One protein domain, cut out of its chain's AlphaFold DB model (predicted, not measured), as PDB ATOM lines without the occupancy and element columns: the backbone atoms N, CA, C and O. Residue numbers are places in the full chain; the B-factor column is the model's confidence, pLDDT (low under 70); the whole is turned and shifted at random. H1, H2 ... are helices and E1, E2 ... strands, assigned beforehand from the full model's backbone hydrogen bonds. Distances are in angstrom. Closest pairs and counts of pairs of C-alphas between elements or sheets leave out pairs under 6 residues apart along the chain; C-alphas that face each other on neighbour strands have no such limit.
ATOM      1  N   VAL A  61     146.073 198.228 211.101       79.69
ATOM      2  CA  VAL A  61     147.071 199.300 211.062       79.69
ATOM      3  C   VAL A  61     147.475 199.516 209.611       79.69
ATOM      4  O   VAL A  61     147.644 198.570 208.847       79.69
ATOM      5  N   THR A  62     147.554 200.770 209.193       77.06
ATOM      6  CA  THR A  62     147.951 201.145 207.838       77.06
ATOM      7  C   THR A  62     148.976 202.253 207.927       77.06
ATOM      8  O   THR A  62     148.753 203.246 208.618       77.06
ATOM      9  N   TYR A  63     150.081 202.078 207.219       79.25
ATOM     10  CA  TYR A  63     151.095 203.099 207.052       79.25
ATOM     11  C   TYR A  63     150.951 203.729 205.669       79.25
ATOM     12  O   TYR A  63     150.813 203.023 204.673       79.25
ATOM     13  N   GLU A  64     150.947 205.054 205.611       76.06
ATOM     14  CA  GLU A  64     150.893 205.814 204.370       76.06
ATOM     15  C   GLU A  64     152.091 206.758 204.328       76.06
ATOM     16  O   GLU A  64     152.219 207.671 205.146       76.06
ATOM     17  N   GLN A  65     152.990 206.520 203.375       70.19
ATOM     18  CA  GLN A  65     154.113 207.409 203.121       70.19
ATOM     19  C   GLN A  65     153.585 208.668 202.423       70.19
ATOM     20  O   GLN A  65     153.162 208.597 201.271       70.19
ATOM     21  N   THR A  66     153.606 209.822 203.095       66.50
ATOM     22  CA  THR A  66     153.328 211.108 202.433       66.50
ATOM     23  C   THR A  66     154.625 211.832 202.076       66.50
ATOM     24  O   THR A  66     155.695 211.505 202.586       66.50
ATOM     25  N   SER A  67     154.537 212.835 201.198       55.88
ATOM     26  CA  SER A  67     155.689 213.606 200.702       55.88
ATOM     27  C   SER A  67     156.441 214.395 201.779       55.88
ATOM     28  O   SER A  67     157.552 214.848 201.525       55.88
ATOM     29  N   LYS A  68     155.840 214.578 202.962       58.91
ATOM     30  CA  LYS A  68     156.446 215.296 204.087       58.91
ATOM     31  C   LYS A  68     156.845 214.355 205.219       58.91
ATOM     32  O   LYS A  68     157.992 214.424 205.628       58.91
ATOM     33  N   ASN A  69     155.942 213.476 205.675       63.41
ATOM     34  CA  ASN A  69     156.169 212.535 206.783       63.41
ATOM     35  C   ASN A  69     155.372 211.224 206.606       63.41
ATOM     36  O   ASN A  69     154.395 211.154 205.859       63.41
ATOM     37  N   GLY A  70     155.759 210.170 207.320       69.62
ATOM     38  CA  GLY A  70     154.954 208.956 207.438       69.62
ATOM     39  C   GLY A  70     153.680 209.197 208.245       69.62
ATOM     40  O   GLY A  70     153.723 209.838 209.295       69.62
ATOM     41  N   TRP A  71     152.547 208.675 207.782       75.06
ATOM     42  CA  TRP A  71     151.281 208.757 208.504       75.06
ATOM     43  C   TRP A  71     150.779 207.365 208.880       75.06
ATOM     44  O   TRP A  71     150.563 206.514 208.016       75.06
ATOM     45  N   VAL A  72     150.531 207.132 210.171       78.50
ATOM     46  CA  VAL A  72     149.989 205.860 210.673       78.50
ATOM     47  C   VAL A  72     148.496 206.010 210.934       78.50
ATOM     48  O   VAL A  72     148.061 206.952 211.592       78.50
ATOM     49  N   LYS A  73     147.694 205.071 210.423       82.88
ATOM     50  CA  LYS A  73     146.244 204.972 210.641       82.88
ATOM     51  C   LYS A  73     145.921 203.667 211.355       82.88
ATOM     52  O   LYS A  73     146.176 202.592 210.824       82.88
ATOM     53  N   ILE A  74     145.283 203.758 212.513       81.69
ATOM     54  CA  ILE A  74     144.868 202.622 213.336       81.69
ATOM     55  C   ILE A  74     143.351 202.584 213.409       81.69
ATOM     56  O   ILE A  74     142.683 203.616 213.555       81.69
ATOM     57  N   ARG A  75     142.799 201.378 213.313       81.00
ATOM     58  CA  ARG A  75     141.393 201.096 213.579       81.00
ATOM     59  C   ARG A  75     141.280 200.069 214.695       81.00
ATOM     60  O   ARG A  75     142.027 199.093 214.727       81.00
ATOM     61  N   SER A  76     140.321 200.302 215.580       80.94
ATOM     62  CA  SER A  76     140.025 199.432 216.715       80.94
ATOM     63  C   SER A  76     138.549 199.038 216.723       80.94
ATOM     64  O   SER A  76     137.710 199.783 216.218       80.94
ATOM     65  N   THR A  77     138.248 197.854 217.259       79.50
ATOM     66  CA  THR A  77     136.888 197.319 217.431       79.50
ATOM     67  C   THR A  77     136.101 198.060 218.512       79.50
ATOM     68  O   THR A  77     134.886 198.194 218.401       79.50
ATOM     69  N   GLN A  78     136.789 198.628 219.506       81.31
ATOM     70  CA  GLN A  78     136.191 199.481 220.542       81.31
ATOM     71  C   GLN A  78     135.755 200.847 219.989       81.31
ATOM     72  O   GLN A  78     135.124 201.649 220.682       81.31
ATOM     73  N   LEU A  79     136.094 201.135 218.729       75.81
ATOM     74  CA  LEU A  79     135.789 202.385 218.065       75.81
ATOM     75  C   LEU A  79     134.799 202.176 216.923       75.81
ATOM     76  O   LEU A  79     134.902 201.209 216.170       75.81
ATOM     77  N   PRO A  80     133.872 203.129 216.713       76.00
ATOM     78  CA  PRO A  80     133.043 203.131 215.519       76.00
ATOM     79  C   PRO A  80     133.924 203.082 214.269       76.00
ATOM     80  O   PRO A  80     134.877 203.850 214.166       76.00
ATOM     81  N   GLN A  81     133.556 202.272 213.277       72.50
ATOM     82  CA  GLN A  81     134.355 201.999 212.070       72.50
ATOM     83  C   GLN A  81     134.747 203.252 211.255       72.50
ATOM     84  O   GLN A  81     135.717 203.239 210.490       72.50
ATOM     85  N   ARG A  82     134.005 204.355 211.436       72.06
ATOM     86  CA  ARG A  82     134.282 205.682 210.857       72.06
ATOM     87  C   ARG A  82     135.414 206.448 211.550       72.06
ATOM     88  O   ARG A  82     135.964 207.374 210.963       72.06
ATOM     89  N   ILE A  83     135.733 206.109 212.798       72.19
ATOM     90  CA  ILE A  83     136.772 206.760 213.594       72.19
ATOM     91  C   ILE A  83     138.078 206.006 213.369       72.19
ATOM     92  O   ILE A  83     138.192 204.823 213.673       72.19
ATOM     93  N   LYS A  84     139.065 206.716 212.829       75.12
ATOM     94  CA  LYS A  84     140.423 206.216 212.631       75.12
ATOM     95  C   LYS A  84     141.341 207.049 213.506       75.12
ATOM     96  O   LYS A  84     141.232 208.276 213.503       75.12
ATOM     97  N   LEU A  85     142.227 206.394 214.240       78.88
ATOM     98  CA  LEU A  85     143.308 207.088 214.916       78.88
ATOM     99  C   LEU A  85     144.412 207.325 213.889       78.88
ATOM    100  O   LEU A  85     144.996 206.368 213.397       78.88
ATOM    101  N   GLY A  86     144.652 208.581 213.535       77.31
ATOM    102  CA  GLY A  86     145.752 208.975 212.665       77.31
ATOM    103  C   GLY A  86     146.788 209.759 213.451       77.31
ATOM    104  O   GLY A  86     146.386 210.645 214.202       77.31
ATOM    105  N   PHE A  87     148.073 209.462 213.278       76.00
ATOM    106  CA  PHE A  87     149.145 210.297 213.815       76.00
ATOM    107  C   PHE A  87     150.346 210.359 212.864       76.00
ATOM    108  O   PHE A  87     150.604 209.424 212.100       76.00
ATOM    109  N   ASP A  88     151.057 211.485 212.922       74.75
ATOM    110  CA  ASP A  88     152.332 211.702 212.237       74.75
ATOM    111  C   ASP A  88     153.457 211.066 213.061       74.75
ATOM    112  O   ASP A  88     153.574 211.313 214.266       74.75
ATOM    113  N   THR A  89     154.284 210.245 212.416       72.50
ATOM    114  CA  THR A  89     155.338 209.475 213.087       72.50
ATOM    115  C   THR A  89     156.479 210.322 213.638       72.50
ATOM    116  O   THR A  89     157.216 209.835 214.487       72.50
ATOM    117  N   ASN A  90     156.635 211.565 213.177       70.00
ATOM    118  CA  ASN A  90     157.665 212.486 213.667       70.00
ATOM    119  C   ASN A  90     157.175 213.365 214.824       70.00
ATOM    120  O   ASN A  90     157.989 213.907 215.567       70.00
ATOM    121  N   GLN A  91     155.857 213.528 214.982       67.81
ATOM    122  CA  GLN A  91     155.283 214.359 216.046       67.81
ATOM    123  C   GLN A  91     155.017 213.578 217.334       67.81
ATOM    124  O   GLN A  91     154.974 214.175 218.410       67.81
ATOM    125  N   PHE A  92     154.825 212.259 217.234       70.75
ATOM    126  CA  PHE A  92     154.449 211.417 218.363       70.75
ATOM    127  C   PHE A  92     155.385 210.224 218.511       70.75
ATOM    128  O   PHE A  92     155.599 209.463 217.568       70.75
ATOM    129  N   ASP A  93     155.880 210.033 219.733       74.12
ATOM    130  CA  ASP A  93     156.612 208.833 220.112       74.12
ATOM    131  C   ASP A  93     155.632 207.662 220.258       74.12
ATOM    132  O   ASP A  93     154.894 207.556 221.239       74.12
ATOM    133  N   ALA A  94     155.599 206.812 219.234       78.25
ATOM    134  CA  ALA A  94     154.779 205.610 219.175       78.25
ATOM    135  C   ALA A  94     155.605 204.327 219.380       78.25
ATOM    136  O   ALA A  94     155.161 203.249 218.986       78.25
ATOM    137  N   THR A  95     156.788 204.409 220.001       83.12
ATOM    138  CA  THR A  95     157.682 203.255 220.193       83.12
ATOM    139  C   THR A  95     157.008 202.092 220.920       83.12
ATOM    140  O   THR A  95     157.156 200.949 220.491       83.12
ATOM    141  N   ILE A  96     156.185 202.357 221.942       83.94
ATOM    142  CA  ILE A  96     155.430 201.306 222.650       83.94
ATOM    143  C   ILE A  96     154.462 200.588 221.700       83.94
ATOM    144  O   ILE A  96     154.376 199.364 221.707       83.94
ATOM    145  N   LEU A  97     153.758 201.332 220.843       84.94
ATOM    146  CA  LEU A  97     152.871 200.737 219.844       84.94
ATOM    147  C   LEU A  97     153.658 199.889 218.836       84.94
ATOM    148  O   LEU A  97     153.213 198.800 218.487       84.94
ATOM    149  N   TYR A  98     154.799 200.380 218.348       85.50
ATOM    150  CA  TYR A  98     155.618 199.617 217.406       85.50
ATOM    151  C   TYR A  98     156.141 198.329 218.044       85.50
ATOM    152  O   TYR A  98     156.080 197.283 217.406       85.50
ATOM    153  N   ALA A  99     156.546 198.377 219.315       86.69
ATOM    154  CA  ALA A  99     156.953 197.194 220.065       86.69
ATOM    155  C   ALA A  99     155.806 196.186 220.225       86.69
ATOM    156  O   ALA A  99     156.002 194.997 219.997       86.69
ATOM    157  N   GLN A 100     154.596 196.659 220.542       86.44
ATOM    158  CA  GLN A 100     153.398 195.817 220.652       86.44
ATOM    159  C   GLN A 100     153.064 195.125 219.322       86.44
ATOM    160  O   GLN A 100     152.764 193.934 219.285       86.44
ATOM    161  N   LEU A 101     153.147 195.862 218.209       86.06
ATOM    162  CA  LEU A 101     152.906 195.316 216.873       86.06
ATOM    163  C   LEU A 101     153.989 194.319 216.455       86.06
ATOM    164  O   LEU A 101     153.661 193.281 215.887       86.06
ATOM    165  N   GLN A 102     155.256 194.614 216.745       86.50
ATOM    166  CA  GLN A 102     156.368 193.720 216.439       86.50
ATOM    167  C   GLN A 102     156.291 192.433 217.261       86.50
ATOM    168  O   GLN A 102     156.373 191.351 216.691       86.50
ATOM    169  N   TYR A 103     156.042 192.532 218.568       86.44
ATOM    170  CA  TYR A 103     155.840 191.365 219.424       86.44
ATOM    171  C   TYR A 103     154.711 190.479 218.898       86.44
ATOM    172  O   TYR A 103     154.869 189.263 218.807       86.44
ATOM    173  N   ARG A 104     153.591 191.084 218.478       83.88
ATOM    174  CA  ARG A 104     152.477 190.329 217.897       83.88
ATOM    175  C   ARG A 104     152.829 189.682 216.564       83.88
ATOM    176  O   ARG A 104     152.356 188.584 216.295       83.88
ATOM    177  N   LEU A 105     153.628 190.334 215.724       83.69
ATOM    178  CA  LEU A 105     154.097 189.722 214.480       83.69
ATOM    179  C   LEU A 105     155.019 188.529 214.734       83.69
ATOM    180  O   LEU A 105     154.933 187.544 214.008       83.69
ATOM    181  N   GLU A 106     155.866 188.603 215.759       84.38
ATOM    182  CA  GLU A 106     156.805 187.532 216.100       84.38
ATOM    183  C   GLU A 106     156.123 186.342 216.797       84.38
ATOM    184  O   GLU A 106     156.467 185.195 216.529       84.38
ATOM    185  N   THR A 107     155.156 186.601 217.681       82.12
ATOM    186  CA  THR A 107     154.546 185.576 218.554       82.12
ATOM    187  C   THR A 107     153.120 185.181 218.160       82.12
ATOM    188  O   THR A 107     152.596 184.182 218.646       82.12
ATOM    189  N   GLY A 108     152.456 185.966 217.307       80.62
ATOM    190  CA  GLY A 108     151.046 185.805 216.937       80.62
ATOM    191  C   GLY A 108     150.039 186.349 217.962       80.62
ATOM    192  O   GLY A 108     148.863 186.527 217.633       80.62
ATOM    193  N   VAL A 109     150.476 186.675 219.182       83.44
ATOM    194  CA  VAL A 109     149.615 187.109 220.294       83.44
ATOM    195  C   VAL A 109     149.954 188.523 220.761       83.44
ATOM    196  O   VAL A 109     151.058 189.021 220.556       83.44
ATOM    197  N   TRP A 110     148.989 189.212 221.369       84.19
ATOM    198  CA  TRP A 110     149.283 190.478 222.041       84.19
ATOM    199  C   TRP A 110     150.040 190.237 223.339       84.19
ATOM    200  O   TRP A 110     149.800 189.240 224.023       84.19
ATOM    201  N   VAL A 111     150.881 191.206 223.699       85.00
ATOM    202  CA  VAL A 111     151.564 191.236 224.990       85.00
ATOM    203  C   VAL A 111     150.514 191.205 226.098       85.00
ATOM    204  O   VAL A 111     149.628 192.063 226.158       85.00
ATOM    205  N   GLN A 112     150.604 190.191 226.955       82.69
ATOM    206  CA  GLN A 112     149.720 190.027 228.112       82.69
ATOM    207  C   GLN A 112     150.304 190.703 229.355       82.69
ATOM    208  O   GLN A 112     149.570 191.275 230.156       82.69
ATOM    209  N   VAL A 113     151.631 190.642 229.501       85.44
ATOM    210  CA  VAL A 113     152.366 191.138 230.666       85.44
ATOM    211  C   VAL A 113     153.436 192.106 230.187       85.44
ATOM    212  O   VAL A 113     154.206 191.785 229.285       85.44
ATOM    213  N   TRP A 114     153.488 193.296 230.783       80.56
ATOM    214  CA  TRP A 114     154.458 194.323 230.400       80.56
ATOM    215  C   TRP A 114     155.905 193.861 230.606       80.56
ATOM    216  O   TRP A 114     156.769 194.190 229.801       80.56
ATOM    217  N   GLU A 115     156.176 193.070 231.644       85.81
ATOM    218  CA  GLU A 115     157.515 192.561 231.975       85.81
ATOM    219  C   GLU A 115     157.983 191.396 231.093       85.81
ATOM    220  O   GLU A 115     159.048 190.840 231.350       85.81
ATOM    221  N   ASP A 116     157.221 191.015 230.062       88.56
ATOM    222  CA  ASP A 116     157.627 189.959 229.137       88.56
ATOM    223  C   ASP A 116     159.029 190.246 228.565       88.56
ATOM    224  O   ASP A 116     159.284 191.303 227.981       88.56
ATOM    225  N   GLU A 117     159.954 189.298 228.752       89.06
ATOM    226  CA  GLU A 117     161.366 189.468 228.392       89.06
ATOM    227  C   GLU A 117     161.544 189.793 226.910       89.06
ATOM    228  O   GLU A 117     162.369 190.636 226.543       89.06
ATOM    229  N   ARG A 118     160.751 189.155 226.041       87.88
ATOM    230  CA  ARG A 118     160.836 189.369 224.600       87.88
ATOM    231  C   ARG A 118     160.271 190.733 224.230       87.88
ATOM    232  O   ARG A 118     160.873 191.439 223.418       87.88
ATOM    233  N   PHE A 119     159.168 191.144 224.846       87.88
ATOM    234  CA  PHE A 119     158.628 192.488 224.660       87.88
ATOM    235  C   PHE A 119     159.603 193.572 225.136       87.88
ATOM    236  O   PHE A 119     159.827 194.546 224.417       87.88
ATOM    237  N   GLN A 120     160.244 193.392 226.292       89.88
ATOM    238  CA  GLN A 120     161.237 194.332 226.818       89.88
ATOM    239  C   GLN A 120     162.484 194.413 225.932       89.88
ATOM    240  O   GLN A 120     162.996 195.508 225.696       89.88
ATOM    241  N   GLN A 121     162.939 193.291 225.364       89.81
ATOM    242  CA  GLN A 121     164.011 193.292 224.362       89.81
ATOM    243  C   GLN A 121     163.629 194.128 223.138       89.81
ATOM    244  O   GLN A 121     164.399 195.002 222.732       89.81
ATOM    245  N   ILE A 122     162.433 193.914 222.585       87.56
ATOM    246  CA  ILE A 122     161.934 194.698 221.450       87.56
ATOM    247  C   ILE A 122     161.872 196.178 221.836       87.56
ATOM    248  O   ILE A 122     162.435 197.014 221.138       87.56
ATOM    249  N   LEU A 123     161.264 196.511 222.976       87.12
ATOM    250  CA  LEU A 123     161.121 197.887 223.448       87.12
ATOM    251  C   LEU A 123     162.481 198.577 223.646       87.12
ATOM    252  O   LEU A 123     162.643 199.740 223.268       87.12
ATOM    253  N   SER A 124     163.477 197.855 224.169       86.69
ATOM    254  CA  SER A 124     164.849 198.348 224.347       86.69
ATOM    255  C   SER A 124     165.535 198.683 223.017       86.69
ATOM    256  O   SER A 124     166.286 199.656 222.939       86.69
ATOM    257  N   GLY A 125     165.195 197.951 221.950       85.31
ATOM    258  CA  GLY A 125     165.633 198.219 220.581       85.31
ATOM    259  C   GLY A 125     165.012 199.475 219.962       85.31
ATOM    260  O   GLY A 125     165.398 199.852 218.857       85.31
ATOM    261  N   ARG A 126     164.075 200.133 220.664       82.62
ATOM    262  CA  ARG A 126     163.343 201.336 220.232       82.62
ATOM    263  C   ARG A 126     162.824 201.212 218.799       82.62
ATOM    264  O   ARG A 126     163.242 201.975 217.921       82.62
ATOM    265  N   PRO A 127     161.906 200.265 218.546       80.50
ATOM    266  CA  PRO A 127     161.319 200.087 217.235       80.50
ATOM    267  C   PRO A 127     160.700 201.405 216.788       80.50
ATOM    268  O   PRO A 127     160.070 202.130 217.565       80.50
ATOM    269  N   GLY A 128     160.946 201.731 215.526       77.31
ATOM    270  CA  GLY A 128     160.506 202.969 214.905       77.31
ATOM    271  C   GLY A 128     159.621 202.698 213.700       77.31
ATOM    272  O   GLY A 128     159.344 201.557 213.342       77.31
ATOM    273  N   VAL A 129     159.243 203.769 213.009       72.44
ATOM    274  CA  VAL A 129     158.407 203.695 211.801       72.44
ATOM    275  C   VAL A 129     158.977 202.782 210.707       72.44
ATOM    276  O   VAL A 129     158.208 202.228 209.928       72.44
ATOM    277  N   ARG A 130     160.302 202.572 210.677       73.56
ATOM    278  CA  ARG A 130     160.958 201.640 209.747       73.56
ATOM    279  C   ARG A 130     160.370 200.236 209.826       73.56
ATOM    280  O   ARG A 130     160.100 199.658 208.788       73.56
ATOM    281  N   PHE A 131     160.020 199.761 211.021       74.06
ATOM    282  CA  PHE A 131     159.324 198.485 211.182       74.06
ATOM    283  C   PHE A 131     158.030 198.432 210.352       74.06
ATOM    284  O   PHE A 131     157.791 197.461 209.643       74.06
ATOM    285  N   LEU A 132     157.219 199.494 210.360       72.00
ATOM    286  CA  LEU A 132     156.003 199.545 209.543       72.00
ATOM    287  C   LEU A 132     156.293 199.671 208.042       72.00
ATOM    288  O   LEU A 132     155.496 199.191 207.241       72.00
ATOM    289  N   GLN A 133     157.400 200.314 207.664       69.50
ATOM    290  CA  GLN A 133     157.839 200.441 206.269       69.50
ATOM    291  C   GLN A 133     158.339 199.101 205.715       69.50
ATOM    292  O   GLN A 133     157.963 198.721 204.608       69.50
ATOM    293  N   ASP A 134     159.111 198.358 206.504       68.44
ATOM    294  CA  ASP A 134     159.676 197.060 206.126       68.44
ATOM    295  C   ASP A 134     158.577 195.990 205.986       68.44
ATOM    296  O   ASP A 134     158.672 195.088 205.157       68.44
ATOM    297  N   HIS A 135     157.476 196.141 206.731       66.62
ATOM    298  CA  HIS A 135     156.312 195.250 206.682       66.62
ATOM    299  C   HIS A 135     155.165 195.790 205.795       66.62
ATOM    300  O   HIS A 135     154.080 195.204 205.762       66.62
ATOM    301  N   ALA A 136     155.386 196.880 205.041       51.38
ATOM    302  CA  ALA A 136     154.360 197.610 204.279       51.38
ATOM    303  C   ALA A 136     153.737 196.842 203.091       51.38
ATOM    304  O   ALA A 136     152.743 197.299 202.525       51.38
TER     305      ALA A 136
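AT A GLANCE: This is residues 61 to 136 of the 155 residues of an uncharacterized protein of Rothia dentocariosa (strain ATCC 17931 / CDC X599 / XDIA) (UniProt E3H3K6). A small antiparallel sheet of three strands, E1, E2 and E3, makes one end of the domain, and a helical hairpin, H1 and H2, makes the other. The short helix H3 sits between them, packed over E1 and against residues 98 to 102 of H1, while residues 77 to 82 stick out beyond the sheet. The printed part has 76 residues, in the order E1 E2 E3 H1 H2 H3, of mixed class. It is compact, with a radius of gyration of the C-alphas of 13.0 A and spans of 36 by 28 by 20 A.

IN THESE COORDINATES: E1, residues 61 to 65, begins at C-alpha 61 (147.071, 199.300, 211.062). E2, residues 70 to 76, is 20.0 A long, and E3 is residues 85 to 88. H1, residues 95 to 107, is 18.0 A long. H2 is residues 117 to 124; H3, residues 129 to 134, ends at C-alpha 134 (159.676, 197.060, 206.126).

HOW THE PARTS SIT: E1, E2 and E3 form a meander, each strand the antiparallel neighbour of the one before. N 62 and O 73 are 2.8 A apart; N 74 and O 85, 2.8 A. H3 is on the sheet at a height of 9.3 A, across the strands and over E1, at 90 degrees to it on the local plane; E2 is only just not under it, with 2 of its 6 C-alphas. H3 touches H1 by residues 98 to 102 alone; the closest C-alphas, Tyr 98 and Phe 131, are 7.3 A apart. H1 and H2, a helical hairpin, touch, closest at the C-alphas of Ala 99 and Leu 123, 5.4 A; their tilt of 38 degrees is only just steep. In H1, H2 and H3 every O i to N i+4 pair is within hydrogen-bond range.

THE WHOLE: The C-alphas of Ser 67 and Glu 115, the two farthest apart, are 37.7 A apart. The printed part has no cut and no long link. The model's pLDDT is under 70 at residues 66 to 70, 91 and 133 to 136.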